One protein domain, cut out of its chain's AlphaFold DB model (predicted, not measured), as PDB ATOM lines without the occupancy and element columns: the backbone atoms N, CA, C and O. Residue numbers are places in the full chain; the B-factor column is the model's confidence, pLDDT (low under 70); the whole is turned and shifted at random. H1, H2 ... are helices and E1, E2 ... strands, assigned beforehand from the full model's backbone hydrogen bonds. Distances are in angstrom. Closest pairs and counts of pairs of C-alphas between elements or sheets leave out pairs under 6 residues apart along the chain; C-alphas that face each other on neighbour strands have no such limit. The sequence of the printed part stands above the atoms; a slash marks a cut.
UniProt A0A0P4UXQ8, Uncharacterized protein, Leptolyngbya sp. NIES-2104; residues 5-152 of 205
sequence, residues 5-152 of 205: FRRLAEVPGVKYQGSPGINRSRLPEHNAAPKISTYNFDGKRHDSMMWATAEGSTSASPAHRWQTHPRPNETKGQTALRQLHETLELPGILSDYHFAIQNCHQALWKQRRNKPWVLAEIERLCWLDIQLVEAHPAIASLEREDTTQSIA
ATOM      1  N   PHE A   5       4.053   2.027 -37.124       96.75
ATOM      2  CA  PHE A   5       3.663   1.606 -35.782       96.75
ATOM      3  C   PHE A   5       4.181   0.193 -35.538       96.75
ATOM      4  O   PHE A   5       4.289  -0.578 -36.489       96.75
ATOM      5  N   ARG A   6       4.480  -0.177 -34.285       96.81
ATOM      6  CA  ARG A   6       4.989  -1.529 -33.974       96.81
ATOM      7  C   ARG A   6       3.918  -2.618 -34.051       96.81
ATOM      8  O   ARG A   6       4.271  -3.797 -34.025       96.81
ATOM      9  N   ARG A   7       2.648  -2.203 -34.033       97.25
ATOM     10  CA  ARG A   7       1.428  -3.004 -34.176       97.25
ATOM     11  C   ARG A   7       0.211  -2.083 -34.289       97.25
ATOM     12  O   ARG A   7       0.289  -0.919 -33.888       97.25
ATOM     13  N   LEU A   8      -0.931  -2.610 -34.728       97.75
ATOM     14  CA  LEU A   8      -2.177  -1.842 -34.846       97.75
ATOM     15  C   LEU A   8      -2.649  -1.270 -33.498       97.75
ATOM     16  O   LEU A   8      -3.179  -0.166 -33.458       97.75
ATOM     17  N   ALA A   9      -2.419  -1.977 -32.386       96.88
ATOM     18  CA  ALA A   9      -2.854  -1.537 -31.053       96.88
ATOM     19  C   ALA A   9      -2.173  -0.239 -30.575       96.88
ATOM     20  O   ALA A   9      -2.615   0.380 -29.612       96.88
ATOM     21  N   GLU A  10      -1.085   0.171 -31.230       96.81
ATOM     22  CA  GLU A  10      -0.379   1.423 -30.943       96.81
ATOM     23  C   GLU A  10      -0.836   2.580 -31.844       96.81
ATOM     24  O   GLU A  10      -0.330   3.697 -31.715       96.81
ATOM     25  N   VAL A  11      -1.777   2.341 -32.763       96.94
ATOM     26  CA  VAL A  11      -2.333   3.374 -33.640       96.94
ATOM     27  C   VAL A  11      -3.346   4.220 -32.851       96.94
ATOM     28  O   VAL A  11      -4.368   3.696 -32.406       96.94
ATOM     29  N   PRO A  12      -3.116   5.540 -32.685       96.31
ATOM     30  CA  PRO A  12      -4.040   6.410 -31.964       96.31
ATOM     31  C   PRO A  12      -5.434   6.409 -32.593       96.31
ATOM     32  O   PRO A  12      -5.560   6.452 -33.814       96.31
ATOM     33  N   GLY A  13      -6.476   6.391 -31.760       95.25
ATOM     34  CA  GLY A  13      -7.872   6.432 -32.207       95.25
ATOM     35  C   GLY A  13      -8.461   5.086 -32.646       95.25
ATOM     36  O   GLY A  13      -9.669   5.008 -32.853       95.25
ATOM     37  N   VAL A  14      -7.662   4.015 -32.721       96.00
ATOM     38  CA  VAL A  14      -8.133   2.672 -33.101       96.00
ATOM     39  C   VAL A  14      -8.302   1.801 -31.861       96.00
ATOM     40  O   VAL A  14      -7.358   1.584 -31.106       96.00
ATOM     41  N   LYS A  15      -9.504   1.253 -31.641       92.50
ATOM     42  CA  LYS A  15      -9.818   0.428 -30.457       92.50
ATOM     43  C   LYS A  15      -9.419  -1.042 -30.633       92.50
ATOM     44  O   LYS A  15     -10.208  -1.944 -30.364       92.50
ATOM     45  N   TYR A  16      -8.198  -1.297 -31.092       94.31
ATOM     46  CA  TYR A  16      -7.643  -2.648 -31.167       94.31
ATOM     47  C   TYR A  16      -6.748  -2.913 -29.957       94.31
ATOM     48  O   TYR A  16      -5.792  -2.183 -29.726       94.31
ATOM     49  N   GLN A  17      -7.045  -3.956 -29.181       91.69
ATOM     50  CA  GLN A  17      -6.272  -4.298 -27.974       91.69
ATOM     51  C   GLN A  17      -5.253  -5.422 -28.202       91.69
ATOM     52  O   GLN A  17      -4.449  -5.720 -27.320       91.69
ATOM     53  N   GLY A  18      -5.270  -6.026 -29.388       88.62
ATOM     54  CA  GLY A  18      -4.521  -7.235 -29.692       88.62
ATOM     55  C   GLY A  18      -5.382  -8.489 -29.654       88.62
ATOM     56  O   GLY A  18      -6.514  -8.493 -29.166       88.62
ATOM     57  N   SER A  19      -4.848  -9.567 -30.218       88.19
ATOM     58  CA  SER A  19      -5.521 -10.864 -30.239       88.19
ATOM     59  C   SER A  19      -5.016 -11.760 -29.106       88.19
ATOM     60  O   SER A  19      -3.837 -12.118 -29.124       88.19
ATOM     61  N   PRO A  20      -5.874 -12.225 -28.176       79.00
ATOM     62  CA  PRO A  20      -5.436 -13.021 -27.023       79.00
ATOM     63  C   PRO A  20      -4.761 -14.348 -27.414       79.00
ATOM     64  O   PRO A  20      -3.959 -14.883 -26.656       79.00
ATOM     65  N   GLY A  21      -5.047 -14.874 -28.610       86.88
ATOM     66  CA  GLY A  21      -4.429 -16.097 -29.130       86.88
ATOM     67  C   GLY A  21      -3.073 -15.906 -29.820       86.88
ATOM     68  O   GLY A  21      -2.475 -16.897 -30.240       86.88
ATOM     69  N   ILE A  22      -2.588 -14.669 -29.984       92.62
ATOM     70  CA  ILE A  22      -1.327 -14.391 -30.682       92.62
ATOM     71  C   ILE A  22      -0.224 -14.087 -29.675       92.62
ATOM     72  O   ILE A  22      -0.246 -13.085 -28.967       92.62
ATOM     73  N   ASN A  23       0.801 -14.938 -29.665       93.38
ATOM     74  CA  ASN A  23       2.038 -14.632 -28.964       93.38
ATOM     75  C   ASN A  23       2.967 -13.826 -29.882       93.38
ATOM     76  O   ASN A  23       3.735 -14.398 -30.660       93.38
ATOM     77  N   ARG A  24       2.909 -12.497 -29.758       93.62
ATOM     78  CA  ARG A  24       3.704 -11.554 -30.557       93.62
ATOM     79  C   ARG A  24       5.206 -11.843 -30.526       93.62
ATOM     80  O   ARG A  24       5.855 -11.710 -31.556       93.62
ATOM     81  N   SER A  25       5.764 -12.286 -29.395       94.38
ATOM     82  CA  SER A  25       7.211 -12.522 -29.279       94.38
ATOM     83  C   SER A  25       7.709 -13.698 -30.125       94.38
ATOM     84  O   SER A  25       8.913 -13.857 -30.308       94.38
ATOM     85  N   ARG A  26       6.791 -14.538 -30.626       94.94
ATOM     86  CA  ARG A  26       7.086 -15.663 -31.523       94.94
ATOM     87  C   ARG A  26       6.964 -15.302 -32.999       94.94
ATOM     88  O   ARG A  26       7.322 -16.125 -33.838       94.94
ATOM     89  N   LEU A  27       6.451 -14.117 -33.323       95.31
ATOM     90  CA  LEU A  27       6.389 -13.660 -34.704       95.31
ATOM     91  C   LEU A  27       7.781 -13.156 -35.120       95.31
ATOM     92  O   LEU A  27       8.421 -12.418 -34.361       95.31
ATOM     93  N   PRO A  28       8.290 -13.548 -36.297       94.12
ATOM     94  CA  PRO A  28       9.527 -12.988 -36.809       94.12
ATOM     95  C   PRO A  28       9.327 -11.494 -37.073       94.12
ATOM     96  O   PRO A  28       8.220 -11.041 -37.352       94.12
ATOM     97  N   GLU A  29      10.401 -10.722 -36.937       94.50
ATOM     98  CA  GLU A  29      10.386  -9.275 -37.187       94.50
ATOM     99  C   GLU A  29       9.411  -8.469 -36.299       94.50
ATOM    100  O   GLU A  29       9.223  -7.276 -36.526       94.50
ATOM    101  N   HIS A  30       8.846  -9.051 -35.233       94.38
ATOM    102  CA  HIS A  30       7.881  -8.353 -34.372       94.38
ATOM    103  C   HIS A  30       8.434  -7.072 -33.731       94.38
ATOM    104  O   HIS A  30       7.672  -6.166 -33.423       94.38
ATOM    105  N   ASN A  31       9.749  -6.958 -33.538       94.62
ATOM    106  CA  ASN A  31      10.403  -5.739 -33.046       94.62
ATOM    107  C   ASN A  31      11.277  -5.059 -34.110       94.62
ATOM    108  O   ASN A  31      12.131  -4.245 -33.762       94.62
ATOM    109  N   ALA A  32      11.096  -5.391 -35.392       95.25
ATOM    110  CA  ALA A  32      11.799  -4.699 -36.460       95.25
ATOM    111  C   ALA A  32      11.442  -3.206 -36.447       95.25
ATOM    112  O   ALA A  32      10.316  -2.812 -36.134       95.25
ATOM    113  N   ALA A  33      12.420  -2.379 -36.797       95.62
ATOM    114  CA  ALA A  33      12.248  -0.951 -37.000       95.62
ATOM    115  C   ALA A  33      12.845  -0.591 -38.364       95.62
ATOM    116  O   ALA A  33      13.905  -1.120 -38.718       95.62
ATOM    117  N   PRO A  34      12.199   0.291 -39.137       95.94
ATOM    118  CA  PRO A  34      12.731   0.695 -40.417       95.94
ATOM    119  C   PRO A  34      13.862   1.705 -40.238       95.94
ATOM    120  O   PRO A  34      13.855   2.538 -39.327       95.94
ATOM    121  N   LYS A  35      14.799   1.696 -41.181       94.62
ATOM    122  CA  LYS A  35      15.695   2.819 -41.419       94.62
ATOM    123  C   LYS A  35      14.945   3.868 -42.234       94.62
ATOM    124  O   LYS A  35      14.433   3.570 -43.311       94.62
ATOM    125  N   ILE A  36      14.901   5.090 -41.716       92.75
ATOM    126  CA  ILE A  36      14.313   6.239 -42.402       92.75
ATOM    127  C   ILE A  36      15.454   7.054 -43.003       92.75
ATOM    128  O   ILE A  36      16.385   7.434 -42.291       92.75
ATOM    129  N   SER A  37      15.397   7.314 -44.305       90.19
ATOM    130  CA  SER A  37      16.349   8.183 -44.999       90.19
ATOM    131  C   SER A  37      15.615   9.302 -45.716       90.19
ATOM    132  O   SER A  37      14.732   9.044 -46.532       90.19
ATOM    133  N   THR A  38      16.029  10.534 -45.447       89.69
ATOM    134  CA  THR A  38      15.576  11.715 -46.177       89.69
ATOM    135  C   THR A  38      16.528  11.984 -47.339       89.69
ATOM    136  O   THR A  38      17.744  11.997 -47.148       89.69
ATOM    137  N   TYR A  39      15.987  12.245 -48.525       87.50
ATOM    138  CA  TYR A  39      16.753  12.669 -49.696       87.50
ATOM    139  C   TYR A  39      15.998  13.751 -50.468       87.50
ATOM    140  O   TYR A  39      14.780  13.877 -50.361       87.50
ATOM    141  N   ASN A  40      16.731  14.548 -51.244       89.00
ATOM    142  CA  ASN A  40      16.142  15.538 -52.135       89.00
ATOM    143  C   ASN A  40      16.135  14.977 -53.554       89.00
ATOM    144  O   ASN A  40      17.172  14.544 -54.054       89.00
ATOM    145  N   PHE A  41      14.973  14.992 -54.194       85.81
ATOM    146  CA  PHE A  41      14.807  14.604 -55.588       85.81
ATOM    147  C   PHE A  41      13.866  15.606 -56.249       85.81
ATOM    148  O   PHE A  41      12.797  15.891 -55.709       85.81
ATOM    149  N   ASP A  42      14.305  16.171 -57.375       85.12
ATOM    150  CA  ASP A  42      13.583  17.213 -58.115       85.12
ATOM    151  C   ASP A  42      13.192  18.433 -57.251       85.12
ATOM    152  O   ASP A  42      12.049  18.876 -57.199       85.12
ATOM    153  N   GLY A  43      14.139  18.926 -56.441       86.62
ATOM    154  CA  GLY A  43      13.920  20.073 -55.547       86.62
ATOM    155  C   GLY A  43      12.947  19.828 -54.384       86.62
ATOM    156  O   GLY A  43      12.778  20.711 -53.543       86.62
ATOM    157  N   LYS A  44      12.339  18.639 -54.285       85.12
ATOM    158  CA  LYS A  44      11.430  18.243 -53.203       85.12
ATOM    159  C   LYS A  44      12.129  17.298 -52.228       85.12
ATOM    160  O   LYS A  44      12.934  16.450 -52.618       85.12
ATOM    161  N   ARG A  45      11.809  17.446 -50.941       83.69
ATOM    162  CA  ARG A  45      12.268  16.550 -49.875       83.69
ATOM    163  C   ARG A  45      11.377  15.311 -49.836       83.69
ATOM    164  O   ARG A  45      10.166  15.438 -49.673       83.69
ATOM    165  N   HIS A  46      11.991  14.136 -49.911       82.94
ATOM    166  CA  HIS A  46      11.327  12.838 -49.824       82.94
ATOM    167  C   HIS A  46      11.881  12.045 -48.645       82.94
ATOM    168  O   HIS A  46      13.077  12.104 -48.351       82.94
ATOM    169  N   ASP A  47      11.015  11.273 -47.995       86.88
ATOM    170  CA  ASP A  47      11.408  10.328 -46.954       86.88
ATOM    171  C   ASP A  47      11.164   8.903 -47.460       86.88
ATOM    172  O   ASP A  47      10.053   8.565 -47.868       86.88
ATOM    173  N   SER A  48      12.197   8.064 -47.409       87.88
ATOM    174  CA  SER A  48      12.104   6.629 -47.687       87.88
ATOM    175  C   SER A  48      12.200   5.827 -46.394       87.88
ATOM    176  O   SER A  48      12.948   6.179 -45.478       87.88
ATOM    177  N   MET A  49      11.429   4.743 -46.333       93.31
ATOM    178  CA  MET A  49      11.368   3.811 -45.216       93.31
ATOM    179  C   MET A  49      11.795   2.431 -45.707       93.31
ATOM    180  O   MET A  49      11.127   1.848 -46.557       93.31
ATOM    181  N   MET A  50      12.893   1.913 -45.159       94.75
ATOM    182  CA  MET A  50      13.459   0.624 -45.551       94.75
ATOM    183  C   MET A  50      13.576  -0.304 -44.344       94.75
ATOM    184  O   MET A  50      14.142   0.054 -43.316       94.75
ATOM    185  N   TRP A  51      13.070  -1.518 -44.483       95.69
ATOM    186  CA  TRP A  51      13.113  -2.585 -43.494       95.69
ATOM    187  C   TRP A  51      14.250  -3.541 -43.827       95.69
ATOM    188  O   TRP A  51      14.423  -3.922 -44.985       95.69
ATOM    189  N   ALA A  52      15.039  -3.918 -42.822       94.00
ATOM    190  CA  ALA A  52      16.106  -4.896 -42.994       94.00
ATOM    191  C   ALA A  52      15.520  -6.297 -43.220       94.00
ATOM    192  O   ALA A  52      14.541  -6.681 -42.580       94.00
ATOM    193  N   THR A  53      16.136  -7.066 -44.113       91.25
ATOM    194  CA  THR A  53      15.753  -8.447 -44.430       91.25
ATOM    195  C   THR A  53      17.002  -9.324 -44.490       91.25
ATOM    196  O   THR A  53      18.120  -8.813 -44.549       91.25
ATOM    197  N   ALA A  54      16.835 -10.649 -44.509       87.62
ATOM    198  CA  ALA A  54      17.961 -11.569 -44.695       87.62
ATOM    199  C   ALA A  54      18.690 -11.366 -46.043       87.62
ATOM    200  O   ALA A  54      19.878 -11.648 -46.148       87.62
ATOM    201  N   GLU A  55      17.987 -10.850 -47.054       88.06
ATOM    202  CA  GLU A  55      18.482 -10.639 -48.421       88.06
ATOM    203  C   GLU A  55      18.938  -9.188 -48.674       88.06
ATOM    204  O   GLU A  55      19.353  -8.848 -49.780       88.06
ATOM    205  N   GLY A  56      18.858  -8.311 -47.665       92.12
ATOM    206  CA  GLY A  56      19.232  -6.902 -47.772       92.12
ATOM    207  C   GLY A  56      18.214  -5.977 -47.112       92.12
ATOM    208  O   GLY A  56      18.141  -5.883 -45.885       92.12
ATOM    209  N   SER A  57      17.451  -5.237 -47.918       93.12
ATOM    210  CA  SER A  57      16.413  -4.333 -47.415       93.12
ATOM    211  C   SER A  57      15.250  -4.191 -48.391       93.12
ATOM    212  O   SER A  57      15.411  -4.392 -49.591       93.12
ATOM    213  N   THR A  58      14.076  -3.831 -47.882       94.56
ATOM    214  CA  THR A  58      12.858  -3.646 -48.681       94.56
ATOM    215  C   THR A  58      12.026  -2.483 -48.152       94.56
ATOM    216  O   THR A  58      12.092  -2.164 -46.969       94.56
ATOM    217  N   SER A  59      11.213  -1.859 -49.000       92.94
ATOM    218  CA  SER A  59      10.238  -0.848 -48.573       92.94
ATOM    219  C   SER A  59       8.978  -1.457 -47.947       92.94
ATOM    220  O   SER A  59       8.245  -0.770 -47.238       92.94
ATOM    221  N   ALA A  60       8.724  -2.749 -48.173       93.94
ATOM    222  CA  ALA A  60       7.552  -3.437 -47.650       93.94
ATOM    223  C   ALA A  60       7.723  -3.790 -46.164       93.94
ATOM    224  O   ALA A  60       8.676  -4.464 -45.766       93.94
ATOM    225  N   SER A  61       6.778  -3.352 -45.333       96.62
ATOM    226  CA  SER A  61       6.837  -3.580 -43.888       96.62
ATOM    227  C   SER A  61       6.678  -5.062 -43.506       96.62
ATOM    228  O   SER A  61       6.183  -5.865 -44.308       96.62
ATOM    229  N   PRO A  62       7.054  -5.456 -42.275       97.38
ATOM    230  CA  PRO A  62       6.750  -6.780 -41.738       97.38
ATOM    231  C   PRO A  62       5.264  -7.139 -41.839       97.38
ATOM    232  O   PRO A  62       4.936  -8.238 -42.276       97.38
ATOM    233  N   ALA A  63       4.363  -6.206 -41.512       97.62
ATOM    234  CA  ALA A  63       2.922  -6.401 -41.652       97.62
ATOM    235  C   ALA A  63       2.509  -6.637 -43.117       97.62
ATOM    236  O   ALA A  63       1.729  -7.548 -43.390       97.62
ATOM    237  N   HIS A  64       3.067  -5.870 -44.060       96.75
ATOM    238  CA  HIS A  64       2.781  -5.997 -45.493       96.75
ATOM    239  C   HIS A  64       3.190  -7.360 -46.060       96.75
ATOM    240  O   HIS A  64       2.484  -7.949 -46.875       96.75
ATOM    241  N   ARG A  65       4.359  -7.853 -45.642       95.50
ATOM    242  CA  ARG A  65       4.949  -9.095 -46.155       95.50
ATOM    243  C   ARG A  65       4.471 -10.340 -45.418       95.50
ATOM    244  O   ARG A  65       4.830 -11.446 -45.818       95.50
ATOM    245  N   TRP A  66       3.713 -10.184 -44.333       96.44
ATOM    246  CA  TRP A  66       3.336 -11.310 -43.494       96.44
ATOM    247  C   TRP A  66       2.443 -12.294 -44.241       96.44
ATOM    248  O   TRP A  66       1.295 -12.009 -44.578       96.44
ATOM    249  N   GLN A  67       2.970 -13.494 -44.451       92.62
ATOM    250  CA  GLN A  67       2.232 -14.602 -45.022       92.62
ATOM    251  C   GLN A  67       2.736 -15.906 -44.417       92.62
ATOM    252  O   GLN A  67       3.933 -16.116 -44.234       92.62
ATOM    253  N   THR A  68       1.810 -16.805 -44.101       91.56
ATOM    254  CA  THR A  68       2.136 -18.121 -43.544       91.56
ATOM    255  C   THR A  68       1.432 -19.224 -44.315       91.56
ATOM    256  O   THR A  68       0.430 -19.001 -44.992       91.56
ATOM    257  N   HIS A  69       1.931 -20.448 -44.209       91.12
ATOM    258  CA  HIS A  69       1.224 -21.589 -44.776       91.12
ATOM    259  C   HIS A  69      -0.045 -21.897 -43.956       91.12
ATOM    260  O   HIS A  69      -0.064 -21.665 -42.738       91.12
ATOM    261  N   PRO A  70      -1.115 -22.411 -44.591       92.50
ATOM    262  CA  PRO A  70      -2.261 -22.952 -43.867       92.50
ATOM    263  C   PRO A  70      -1.819 -24.050 -42.896       92.50
ATOM    264  O   PRO A  70      -0.983 -24.888 -43.242       92.50
ATOM    265  N   ARG A  71      -2.377 -24.066 -41.680       93.44
ATOM    266  CA  ARG A  71      -2.128 -25.167 -40.737       93.44
ATOM    267  C   ARG A  71      -3.038 -26.358 -41.075       93.44
ATOM    268  O   ARG A  71      -4.155 -26.128 -41.534       93.44
ATOM    269  N   PRO A  72      -2.629 -27.615 -40.794       90.50
ATOM    270  CA  PRO A  72      -3.395 -28.811 -41.178       90.50
ATOM    271  C   PRO A  72      -4.862 -28.838 -40.715       90.50
ATOM    272  O   PRO A  72      -5.701 -29.427 -41.387       90.50
ATOM    273  N   ASN A  73      -5.184 -28.170 -39.603       91.69
ATOM    274  CA  ASN A  73      -6.523 -28.154 -39.001       91.69
ATOM    275  C   ASN A  73      -7.268 -26.820 -39.196       91.69
ATOM    276  O   ASN A  73      -8.246 -26.552 -38.499       91.69
ATOM    277  N   GLU A  74      -6.809 -25.961 -40.109       92.81
ATOM    278  CA  GLU A  74      -7.440 -24.670 -40.386       92.81
ATOM    279  C   GLU A  74      -8.186 -24.683 -41.722       92.81
ATOM    280  O   GLU A  74      -7.651 -25.011 -42.779       92.81
ATOM    281  N   THR A  75      -9.434 -24.220 -41.699       91.75
ATOM    282  CA  THR A  75     -10.116 -23.783 -42.920       91.75
ATOM    283  C   THR A  75      -9.412 -22.564 -43.524       91.75
ATOM    284  O   THR A  75      -8.693 -21.830 -42.841       91.75
ATOM    285  N   LYS A  76      -9.692 -22.266 -44.799       91.69
ATOM    286  CA  LYS A  76      -9.201 -21.039 -45.452       91.69
ATOM    287  C   LYS A  76      -9.571 -19.773 -44.665       91.69
ATOM    288  O   LYS A  76      -8.781 -18.840 -44.612       91.69
ATOM    289  N   GLY A  77     -10.760 -19.734 -44.052       92.62
ATOM    290  CA  GLY A  77     -11.228 -18.579 -43.277       92.62
ATOM    291  C   GLY A  77     -10.493 -18.437 -41.949       92.62
ATOM    292  O   GLY A  77     -10.060 -17.345 -41.605       92.62
ATOM    293  N   GLN A  78     -10.272 -19.553 -41.250       93.88
ATOM    294  CA  GLN A  78      -9.458 -19.573 -40.032       93.88
ATOM    295  C   GLN A  78      -7.998 -19.206 -40.318       93.88
ATOM    296  O   GLN A  78      -7.408 -18.452 -39.553       93.88
ATOM    297  N   THR A  79      -7.442 -19.669 -41.444       94.75
ATOM    298  CA  THR A  79      -6.095 -19.279 -41.890       94.75
ATOM    299  C   THR A  79      -6.019 -17.768 -42.120       94.75
ATOM    300  O   THR A  79      -5.117 -17.122 -41.596       94.75
ATOM    301  N   ALA A  80      -6.984 -17.193 -42.850       95.44
ATOM    302  CA  ALA A  80      -7.033 -15.757 -43.125       95.44
ATOM    303  C   ALA A  80      -7.188 -14.915 -41.848       95.44
ATOM    304  O   ALA A  80      -6.532 -13.885 -41.707       95.44
ATOM    305  N   LEU A  81      -8.021 -15.355 -40.900       95.62
ATOM    306  CA  LEU A  81      -8.169 -14.681 -39.609       95.62
ATOM    307  C   LEU A  81      -6.902 -14.758 -38.777       95.62
ATOM    308  O   LEU A  81      -6.443 -13.738 -38.278       95.62
ATOM    309  N   ARG A  82      -6.305 -15.942 -38.646       95.62
ATOM    310  CA  ARG A  82      -5.048 -16.077 -37.915       95.62
ATOM    311  C   ARG A  82      -3.967 -15.185 -38.521       95.62
ATOM    312  O   ARG A  82      -3.327 -14.452 -37.779       95.62
ATOM    313  N   GLN A  83      -3.791 -15.229 -39.841       96.25
ATOM    314  CA  GLN A  83      -2.820 -14.386 -40.538       96.25
ATOM    315  C   GLN A  83      -3.072 -12.911 -40.280       96.25
ATOM    316  O   GLN A  83      -2.135 -12.214 -39.925       96.25
ATOM    317  N   LEU A  84      -4.326 -12.454 -40.371       97.75
ATOM    318  CA  LEU A  84      -4.664 -11.082 -40.018       97.75
ATOM    319  C   LEU A  84      -4.253 -10.771 -38.576       97.75
ATOM    320  O   LEU A  84      -3.576  -9.781 -38.339       97.75
ATOM    321  N   HIS A  85      -4.637 -11.604 -37.610       97.50
ATOM    322  CA  HIS A  85      -4.330 -11.361 -36.202       97.50
ATOM    323  C   HIS A  85      -2.815 -11.318 -35.944       97.50
ATOM    324  O   HIS A  85      -2.367 -10.524 -35.129       97.50
ATOM    325  N   GLU A  86      -2.025 -12.130 -36.647       97.88
ATOM    326  CA  GLU A  86      -0.561 -12.059 -36.623       97.88
ATOM    327  C   GLU A  86      -0.052 -10.758 -37.284       97.88
ATOM    328  O   GLU A  86       0.750 -10.050 -36.682       97.88
ATOM    329  N   THR A  87      -0.568 -10.382 -38.463       98.19
ATOM    330  CA  THR A  87      -0.236  -9.130 -39.173       98.19
ATOM    331  C   THR A  87      -0.487  -7.892 -38.314       98.19
ATOM    332  O   THR A  87       0.338  -6.984 -38.291       98.19
ATOM    333  N   LEU A  88      -1.605  -7.845 -37.583       98.06
ATOM    334  CA  LEU A  88      -1.960  -6.709 -36.729       98.06
ATOM    335  C   LEU A  88      -1.013  -6.534 -35.529       98.06
ATOM    336  O   LEU A  88      -0.997  -5.460 -34.929       98.06
ATOM    337  N   GLU A  89      -0.219  -7.554 -35.190       97.94
ATOM    338  CA  GLU A  89       0.802  -7.509 -34.135       97.94
ATOM    339  C   GLU A  89       2.215  -7.193 -34.661       97.94
ATOM    340  O   GLU A  89       3.144  -7.029 -33.858       97.94
ATOM    341  N   LEU A  90       2.388  -7.109 -35.984       98.06
ATOM    342  CA  LEU A  90       3.662  -6.828 -36.640       98.06
ATOM    343  C   LEU A  90       3.839  -5.338 -36.954       98.06
ATOM    344  O   LEU A  90       2.851  -4.636 -37.172       98.06
ATOM    345  N   PRO A  91       5.092  -4.848 -37.031       97.75
ATOM    346  CA  PRO A  91       5.363  -3.484 -37.448       97.75
ATOM    347  C   PRO A  91       4.878  -3.198 -38.873       97.75
ATOM    348  O   PRO A  91       5.103  -3.989 -39.790       97.75
ATOM    349  N   GLY A  92       4.254  -2.039 -39.067       97.06
ATOM    350  CA  GLY A  92       3.612  -1.681 -40.329       97.06
ATOM    351  C   GLY A  92       3.212  -0.218 -40.420       97.06
ATOM    352  O   GLY A  92       3.250   0.517 -39.426       97.06
ATOM    353  N   ILE A  93       2.820   0.204 -41.621       95.44
ATOM    354  CA  ILE A  93       2.162   1.494 -41.850       95.44
ATOM    355  C   ILE A  93       0.642   1.309 -41.909       95.44
ATOM    356  O   ILE A  93       0.132   0.198 -42.031       95.44
ATOM    357  N   LEU A  94      -0.101   2.411 -41.821       95.56
ATOM    358  CA  LEU A  94      -1.566   2.387 -41.755       95.56
ATOM    359  C   LEU A  94      -2.227   1.638 -42.923       95.56
ATOM    360  O   LEU A  94      -3.160   0.867 -42.706       95.56
ATOM    361  N   SER A  95      -1.720   1.827 -44.146       93.56
ATOM    362  CA  SER A  95      -2.238   1.146 -45.335       93.56
ATOM    363  C   SER A  95      -2.056  -0.369 -45.271       93.56
ATOM    364  O   SER A  95      -2.912  -1.093 -45.767       93.56
ATOM    365  N   ASP A  96      -0.990  -0.865 -44.633       96.12
ATOM    366  CA  ASP A  96      -0.769  -2.308 -44.496       96.12
ATOM    367  C   ASP A  96      -1.873  -2.943 -43.652       96.12
ATOM    368  O   ASP A  96      -2.438  -3.965 -44.037       96.12
ATOM    369  N   TYR A  97      -2.230  -2.304 -42.533       97.50
ATOM    370  CA  TYR A  97      -3.314  -2.781 -41.677       97.50
ATOM    371  C   TYR A  97      -4.671  -2.686 -42.380       97.50
ATOM    372  O   TYR A  97      -5.425  -3.657 -42.346       97.50
ATOM    373  N   HIS A  98      -4.960  -1.568 -43.059       96.38
ATOM    374  CA  HIS A  98      -6.191  -1.393 -43.840       96.38
ATOM    375  C   HIS A  98      -6.358  -2.510 -44.879       96.38
ATOM    376  O   HIS A  98      -7.350  -3.241 -44.866       96.38
ATOM    377  N   PHE A  99      -5.349  -2.728 -45.731       95.44
ATOM    378  CA  PHE A  99      -5.422  -3.766 -46.758       95.44
ATOM    379  C   PHE A  99      -5.442  -5.180 -46.171       95.44
ATOM    380  O   PHE A  99      -6.136  -6.044 -46.709       95.44
ATOM    381  N   ALA A 100      -4.747  -5.440 -45.059       97.44
ATOM    382  CA  ALA A 100      -4.815  -6.731 -44.379       97.44
ATOM    383  C   ALA A 100      -6.232  -7.027 -43.858       97.44
ATOM    384  O   ALA A 100      -6.761  -8.119 -44.097       97.44
ATOM    385  N   ILE A 101      -6.869  -6.055 -43.193       97.81
ATOM    386  CA  ILE A 101      -8.248  -6.180 -42.705       97.81
ATOM    387  C   ILE A 101      -9.199  -6.375 -43.891       97.81
ATOM    388  O   ILE A 101     -10.013  -7.308 -43.871       97.81
ATOM    389  N   GLN A 102      -9.038  -5.567 -44.945       96.06
ATOM    390  CA  GLN A 102      -9.848  -5.637 -46.156       96.06
ATOM    391  C   GLN A 102      -9.799  -7.024 -46.805       96.06
ATOM    392  O   GLN A 102     -10.827  -7.671 -47.031       96.06
ATOM    393  N   ASN A 103      -8.587  -7.518 -47.053       95.69
ATOM    394  CA  ASN A 103      -8.363  -8.823 -47.666       95.69
ATOM    395  C   ASN A 103      -8.959  -9.953 -46.817       95.69
ATOM    396  O   ASN A 103      -9.552 -10.895 -47.355       95.69
ATOM    397  N   CYS A 104      -8.848  -9.858 -45.489       96.94
ATOM    398  CA  CYS A 104      -9.383 -10.862 -44.579       96.94
ATOM    399  C   CYS A 104     -10.915 -10.923 -44.632       96.94
ATOM    400  O   CYS A 104     -11.475 -11.996 -44.878       96.94
ATOM    401  N   HIS A 105     -11.616  -9.792 -44.483       95.50
ATOM    402  CA  HIS A 105     -13.080  -9.817 -44.495       95.50
ATOM    403  C   HIS A 105     -13.638 -10.203 -45.877       95.50
ATOM    404  O   HIS A 105     -14.661 -10.886 -45.958       95.50
ATOM    405  N   GLN A 106     -12.947  -9.873 -46.974       94.25
ATOM    406  CA  GLN A 106     -13.292 -10.369 -48.311       94.25
ATOM    407  C   GLN A 106     -13.111 -11.890 -48.440       94.25
ATOM    408  O   GLN A 106     -13.958 -12.574 -49.029       94.25
ATOM    409  N   ALA A 107     -12.025 -12.446 -47.895       94.19
ATOM    410  CA  ALA A 107     -11.782 -13.889 -47.889       94.19
ATOM    411  C   ALA A 107     -12.839 -14.640 -47.063       94.19
ATOM    412  O   ALA A 107     -13.334 -15.691 -47.485       94.19
ATOM    413  N   LEU A 108     -13.227 -14.072 -45.921       95.31
ATOM    414  CA  LEU A 108     -14.311 -14.562 -45.079       95.31
ATOM    415  C   LEU A 108     -15.671 -14.469 -45.782       95.31
ATOM    416  O   LEU A 108     -16.438 -15.432 -45.770       95.31
ATOM    417  N   TRP A 109     -15.960 -13.374 -46.492       92.94
ATOM    418  CA  TRP A 109     -17.236 -13.194 -47.192       92.94
ATOM    419  C   TRP A 109     -17.527 -14.317 -48.192       92.94
ATOM    420  O   TRP A 109     -18.676 -14.745 -48.337       92.94
ATOM    421  N   LYS A 110     -16.493 -14.871 -48.836       92.12
ATOM    422  CA  LYS A 110     -16.618 -16.033 -49.736       92.12
ATOM    423  C   LYS A 110     -17.111 -17.303 -49.020       92.12
ATOM    424  O   LYS A 110     -17.662 -18.183 -49.671       92.12
ATOM    425  N   GLN A 111     -16.960 -17.395 -47.699       91.56
ATOM    426  CA  GLN A 111     -17.331 -18.555 -46.876       91.56
ATOM    427  C   GLN A 111     -18.640 -18.374 -46.098       91.56
ATOM    428  O   GLN A 111     -19.131 -19.336 -45.507       91.56
ATOM    429  N   ARG A 112     -19.240 -17.177 -46.140       91.00
ATOM    430  CA  ARG A 112     -20.405 -16.792 -45.322       91.00
ATOM    431  C   ARG A 112     -21.612 -17.735 -45.405       91.00
ATOM    432  O   ARG A 112     -22.365 -17.831 -44.452       91.00
ATOM    433  N   ARG A 113     -21.806 -18.428 -46.535       88.94
ATOM    434  CA  ARG A 113     -22.929 -19.367 -46.726       88.94
ATOM    435  C   ARG A 113     -22.741 -20.693 -45.983       88.94
ATOM    436  O   ARG A 113     -23.720 -21.350 -45.671       88.94
ATOM    437  N   ASN A 114     -21.495 -21.079 -45.705       89.62
ATOM    438  CA  ASN A 114     -21.155 -22.413 -45.200       89.62
ATOM    439  C   ASN A 114     -20.726 -22.404 -43.727       89.62
ATOM    440  O   ASN A 114     -20.535 -23.465 -43.132       89.62
ATOM    441  N   LYS A 115     -20.473 -21.222 -43.157       89.19
ATOM    442  CA  LYS A 115     -19.879 -21.047 -41.829       89.19
ATOM    443  C   LYS A 115     -20.549 -19.859 -41.120       89.19
ATOM    444  O   LYS A 115     -20.129 -18.729 -41.351       89.19
ATOM    445  N   PRO A 116     -21.559 -20.090 -40.261       87.56
ATOM    446  CA  PRO A 116     -22.326 -19.011 -39.625       87.56
ATOM    447  C   PRO A 116     -21.473 -18.019 -38.822       87.56
ATOM    448  O   PRO A 116     -21.696 -16.815 -38.896       87.56
ATOM    449  N   TRP A 117     -20.431 -18.509 -38.138       91.69
ATOM    450  CA  TRP A 117     -19.518 -17.689 -37.330       91.69
ATOM    451  C   TRP A 117     -18.811 -16.577 -38.124       91.69
ATOM    452  O   TRP A 117     -18.387 -15.578 -37.554       91.69
ATOM    453  N   VAL A 118     -18.691 -16.733 -39.446       94.12
ATOM    454  CA  VAL A 118     -17.968 -15.802 -40.318       94.12
ATOM    455  C   VAL A 118     -18.639 -14.428 -40.354       94.12
ATOM    456  O   VAL A 118     -17.943 -13.426 -40.463       94.12
ATOM    457  N   LEU A 119     -19.968 -14.349 -40.249       94.00
ATOM    458  CA  LEU A 119     -20.675 -13.068 -40.352       94.00
ATOM    459  C   LEU A 119     -20.306 -12.108 -39.217       94.00
ATOM    460  O   LEU A 119     -19.979 -10.957 -39.498       94.00
ATOM    461  N   ALA A 120     -20.262 -12.605 -37.978       94.50
ATOM    462  CA  ALA A 120     -19.854 -11.814 -36.818       94.50
ATOM    463  C   ALA A 120     -18.401 -11.323 -36.946       94.50
ATOM    464  O   ALA A 120     -18.090 -10.177 -36.624       94.50
ATOM    465  N   GLU A 121     -17.507 -12.160 -37.482       95.69
ATOM    466  CA  GLU A 121     -16.122 -11.751 -37.731       95.69
ATOM    467  C   GLU A 121     -16.019 -10.701 -38.839       95.69
ATOM    468  O   GLU A 121     -15.275  -9.738 -38.695       95.69
ATOM    469  N   ILE A 122     -16.785 -10.832 -39.924       96.25
ATOM    470  CA  ILE A 122     -16.819  -9.818 -40.986       96.25
ATOM    471  C   ILE A 122     -17.298  -8.482 -40.429       96.25
ATOM    472  O   ILE A 122     -16.664  -7.467 -40.694       96.25
ATOM    473  N   GLU A 123     -18.370  -8.485 -39.640       97.31
ATOM    474  CA  GLU A 123     -18.882  -7.276 -39.006       97.31
ATOM    475  C   GLU A 123     -17.816  -6.607 -38.128       97.31
ATOM    476  O   GLU A 123     -17.506  -5.426 -38.310       97.31
ATOM    477  N   ARG A 124     -17.184  -7.379 -37.235       97.06
ATOM    478  CA  ARG A 124     -16.105  -6.896 -36.362       97.06
ATOM    479  C   ARG A 124     -14.940  -6.307 -37.159       97.06
ATOM    480  O   ARG A 124     -14.412  -5.258 -36.788       97.06
ATOM    481  N   LEU A 125     -14.524  -6.974 -38.234       97.25
ATOM    482  CA  LEU A 125     -13.417  -6.529 -39.078       97.25
ATOM    483  C   LEU A 125     -13.760  -5.266 -39.864       97.25
ATOM    484  O   LEU A 125     -12.941  -4.353 -39.914       97.25
ATOM    485  N   CYS A 126     -14.961  -5.170 -40.426       97.88
ATOM    486  CA  CYS A 126     -15.383  -3.955 -41.112       97.88
ATOM    487  C   CYS A 126     -15.468  -2.769 -40.143       97.88
ATOM    488  O   CYS A 126     -15.028  -1.675 -40.484       97.88
ATOM    489  N   TRP A 127     -15.944  -2.974 -38.911       97.94
ATOM    490  CA  TRP A 127     -15.914  -1.918 -37.898       97.94
ATOM    491  C   TRP A 127     -14.506  -1.515 -37.476       97.94
ATOM    492  O   TRP A 127     -14.274  -0.342 -37.179       97.94
ATOM    493  N   LEU A 128     -13.570  -2.462 -37.422       97.69
ATOM    494  CA  LEU A 128     -12.169  -2.161 -37.149       97.69
ATOM    495  C   LEU A 128     -11.559  -1.312 -38.272       97.69
ATOM    496  O   LEU A 128     -10.863  -0.339 -37.986       97.69
ATOM    497  N   ASP A 129     -11.861  -1.644 -39.526       97.44
ATOM    498  CA  ASP A 129     -11.376  -0.904 -40.692       97.44
ATOM    499  C   ASP A 129     -11.955   0.516 -40.762       97.44
ATOM    500  O   ASP A 129     -11.226   1.489 -40.939       97.44
ATOM    501  N   ILE A 130     -13.262   0.666 -40.517       97.19
ATOM    502  CA  ILE A 130     -13.914   1.982 -40.451       97.19
ATOM    503  C   ILE A 130     -13.299   2.838 -39.341       97.19
ATOM    504  O   ILE A 130     -13.024   4.013 -39.565       97.19
ATOM    505  N   GLN A 131     -13.037   2.268 -38.159       96.88
ATOM    506  CA  GLN A 131     -12.361   2.995 -37.078       96.88
ATOM    507  C   GLN A 131     -10.955   3.448 -37.476       96.88
ATOM    508  O   GLN A 131     -10.557   4.562 -37.140       96.88
ATOM    509  N   LEU A 132     -10.207   2.603 -38.188       96.69
ATOM    510  CA  LEU A 132      -8.877   2.937 -38.687       96.69
ATOM    511  C   LEU A 132      -8.926   4.117 -39.667       96.69
ATOM    512  O   LEU A 132      -8.160   5.067 -39.509       96.69
ATOM    513  N   VAL A 133      -9.849   4.085 -40.628       95.31
ATOM    514  CA  VAL A 133     -10.013   5.148 -41.629       95.31
ATOM    515  C   VAL A 133     -10.557   6.438 -41.013       95.31
ATOM    516  O   VAL A 133     -10.107   7.521 -41.365       95.31
ATOM    517  N   GLU A 134     -11.477   6.363 -40.054       95.69
ATOM    518  CA  GLU A 134     -11.973   7.553 -39.354       95.69
ATOM    519  C   GLU A 134     -10.923   8.209 -38.465       95.69
ATOM    520  O   GLU A 134     -10.852   9.436 -38.409       95.69
ATOM    521  N   ALA A 135     -10.092   7.412 -37.791       96.25
ATOM    522  CA  ALA A 135      -8.984   7.935 -37.003       96.25
ATOM    523  C   ALA A 135      -7.870   8.514 -37.891       96.25
ATOM    524  O   ALA A 135      -7.191   9.456 -37.480       96.25
ATOM    525  N   HIS A 136      -7.690   7.974 -39.103       94.38
ATOM    526  CA  HIS A 136      -6.648   8.388 -40.047       94.38
ATOM    527  C   HIS A 136      -7.192   8.501 -41.486       94.38
ATOM    528  O   HIS A 136      -6.895   7.646 -42.325       94.38
ATOM    529  N   PRO A 137      -7.928   9.582 -41.819       91.94
ATOM    530  CA  PRO A 137      -8.597   9.733 -43.118       91.94
ATOM    531  C   PRO A 137      -7.673   9.676 -44.336       91.94
ATOM    532  O   PRO A 137      -8.101   9.272 -45.411       91.94
ATOM    533  N   ALA A 138      -6.391  10.016 -44.162       87.81
ATOM    534  CA  ALA A 138      -5.383   9.960 -45.221       87.81
ATOM    535  C   ALA A 138      -5.210   8.555 -45.835       87.81
ATOM    536  O   ALA A 138      -4.715   8.444 -46.948       87.81
ATOM    537  N   ILE A 139      -5.633   7.483 -45.154       88.31
ATOM    538  CA  ILE A 139      -5.643   6.120 -45.719       88.31
ATOM    539  C   ILE A 139      -6.581   6.027 -46.932       88.31
ATOM    540  O   ILE A 139      -6.305   5.287 -47.872       88.31
ATOM    541  N   ALA A 140      -7.678   6.787 -46.923       83.25
ATOM    542  CA  ALA A 140      -8.673   6.801 -47.990       83.25
ATOM    543  C   ALA A 140      -8.291   7.726 -49.158       83.25
ATOM    544  O   ALA A 140      -9.093   7.915 -50.073       83.25
ATOM    545  N   SER A 141      -7.093   8.314 -49.150       82.31
ATOM    546  CA  SER A 141      -6.641   9.264 -50.166       82.31
ATOM    547  C   SER A 141      -5.267   8.870 -50.695       82.31
ATOM    548  O   SER A 141      -4.313   8.705 -49.941       82.31
ATOM    549  N   LEU A 142      -5.156   8.742 -52.015       71.38
ATOM    550  CA  LEU A 142      -3.884   8.599 -52.706       71.38
ATOM    551  C   LEU A 142      -3.538   9.929 -53.370       71.38
ATOM    552  O   LEU A 142      -4.200  10.337 -54.325       71.38
ATOM    553  N   GLU A 143      -2.493  10.589 -52.886       65.38
ATOM    554  CA  GLU A 143      -1.904  11.731 -53.585       65.38
ATOM    555  C   GLU A 143      -1.154  11.223 -54.827       65.38
ATOM    556  O   GLU A 143      -0.207  10.440 -54.726       65.38
ATOM    557  N   ARG A 144      -1.595  11.642 -56.014       61.31
ATOM    558  CA  ARG A 144      -0.839  11.572 -57.272       61.31
ATOM    559  C   ARG A 144      -0.439  12.989 -57.673       61.31
ATOM    560  O   ARG A 144      -1.096  13.935 -57.253       61.31
ATOM    561  N   GLU A 145       0.609  13.115 -58.493       57.69
ATOM    562  CA  GLU A 145       1.297  14.382 -58.813       57.69
ATOM    563  C   GLU A 145       0.363  15.577 -59.082       57.69
ATOM    564  O   GLU A 145       0.656  16.660 -58.586       57.69
ATOM    565  N   ASP A 146      -0.798  15.358 -59.718       66.12
ATOM    566  CA  ASP A 146      -1.787  16.411 -60.009       66.12
ATOM    567  C   ASP A 146      -3.217  16.125 -59.496       66.12
ATOM    568  O   ASP A 146      -4.136  16.904 -59.747       66.12
ATOM    569  N   THR A 147      -3.457  15.003 -58.801       67.12
ATOM    570  CA  THR A 147      -4.811  14.627 -58.340       67.12
ATOM    571  C   THR A 147      -4.791  13.846 -57.029       67.12
ATOM    572  O   THR A 147      -3.955  12.975 -56.815       67.12
ATOM    573  N   THR A 148      -5.763  14.105 -56.152       72.38
ATOM    574  CA  THR A 148      -6.038  13.227 -55.006       72.38
ATOM    575  C   THR A 148      -7.106  12.222 -55.416       72.38
ATOM    576  O   THR A 148      -8.248  12.598 -55.676       72.38
ATOM    577  N   GLN A 149      -6.737  10.948 -55.506       74.50
ATOM    578  CA  GLN A 149      -7.676   9.875 -55.813       74.50
ATOM    579  C   GLN A 149      -8.204   9.266 -54.513       74.50
ATOM    580  O   GLN A 149      -7.433   8.744 -53.708       74.50
ATOM    581  N   SER A 150      -9.522   9.292 -54.317       79.25
ATOM    582  CA  SER A 150     -10.160   8.591 -53.202       79.25
ATOM    583  C   SER A 150     -10.096   7.077 -53.413       79.25
ATOM    584  O   SER A 150     -10.442   6.571 -54.484       79.25
ATOM    585  N   ILE A 151      -9.671   6.347 -52.386       83.25
ATOM    586  CA  ILE A 151      -9.667   4.882 -52.363       83.25
ATOM    587  C   ILE A 151     -10.997   4.405 -51.774       83.25
ATOM    588  O   ILE A 151     -11.431   4.863 -50.715       83.25
ATOM    589  N   ALA A 152     -11.652   3.467 -52.460       85.81
ATOM    590  CA  ALA A 152     -12.878   2.853 -51.967       85.81
ATOM    591  C   ALA A 152     -12.598   2.006 -50.713       85.81
ATOM    592  O   ALA A 152     -11.777   1.091 -50.750       85.81
TER     593      ALA A 152
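AT A GLANCE: This is residues 5 to 152 of the 205 residues of an uncharacterized protein of Leptolyngbya sp. NIES-2104 (UniProt A0A0P4UXQ8). Three helices, H2, H3 and H4, pack side by side in an up-and-down group with H3 touching both others, and the long strand hairpin E1 and E2 reaches away from it as an arm, its tip, residues 40 to 45, standing free. E3 folds back on the base of that arm, a second, small hairpin of E4 and E5 follows the short helix H5 beyond one end of H4, and residues 5 to 34 wind along one side of the helices with no named element. The printed part has 148 residues with five named helices and five named strands, in the order E1 E2 E3 H1 H2 H3 H4 H5 E4 E5, and its class is mixed, helices and strands. Its two sheets, E1 - E2 - E3 and E4 - E5, are antiparallel. The whole is compact by its radius of gyration of the C-alphas, 16.8 A, yet elongated in outline, spanning 56 by 36 by 24 A.

IN THESE COORDINATES: Start at C-alpha 5, at (3.663, 1.606, -35.782), and go through residues 5 to 34, a stretch without a named element. Find C-alpha 35 at (15.695, 2.819, -41.419); there E1 begins, residues 35 to 41, 18.5 A long. E2 follows as residues 44 to 53, 28.4 A long, then E3 as residues 56 to 58 and H1 as residues 62 to 65. Next come H2, residues 76 to 87, 16.2 A long, and H3, residues 94 to 109, 22.8 A long. H4 is the longest helix, residues 117 to 135, and runs 27.7 A from C-alpha 117 at (-19.518, -17.689, -37.330). After it you reach H5, residues 137 to 140, E4, residues 141 to 144, and E5, residues 147 to 150, ending at C-alpha 150 at (-10.160, 8.591, -53.202).

HOW THE PARTS SIT: Look first at H3, the hub, which touches four other helices. It touches H4, the C-alphas of His 105 and Ile 122 being closest at 5.1 A; the two run opposite ways at a shallow tilt of 22 degrees, a helical hairpin. H2 and H3 form another helical hairpin, touching closest at the C-alphas of Gly 77 and Leu 108, 5.4 A, opposite ways at a shallow tilt of 14 degrees. H2 and H4 are close but not clearly touching. H1 touches H3, which meets it with residues 96 to 100 alone, closest at the C-alphas of His 64 and Asp 96, 5.2 A. H1 and H2 only just touch, with 3 pairs of C-alphas within 8 A, the closest those of Ala 63 and Thr 87, 4.9 A; H2 does so with residue 87 alone. H3 and H5 only just touch, with 3 such pairs, closest at the C-alphas of Ser 95 and Ile 139, 6.0 A, and H3 does so with residues 94 to 98 alone. Every O i to N i+4 pair is within hydrogen-bond range in H2 and H3, and 14 of 15 are in H4; H1 and H5 are too short for such a pair. Now turn to the meander E1 E2 E3, each strand the antiparallel neighbour of the one before. Its pairing is staggered: E2 pairs with E1 over residues 44 to 50, where N 37 and O 48 are 2.9 A apart, and with E3 over residues 51 to 53, where N 51 and O 58 are 2.7 A apart. In the hairpin E4 and E5, N 142 and O 149 are 2.8 A apart. E1 and E4 are apart.

THE WHOLE: The two C-alphas farthest apart are those of Gly 43 and Asn 114, at 56.1 A. The printed part has no cut, and no link between named elements is long. The mean pLDDT of the printed part is 91.9; look for low confidence, under 70, at residues 143 to 147.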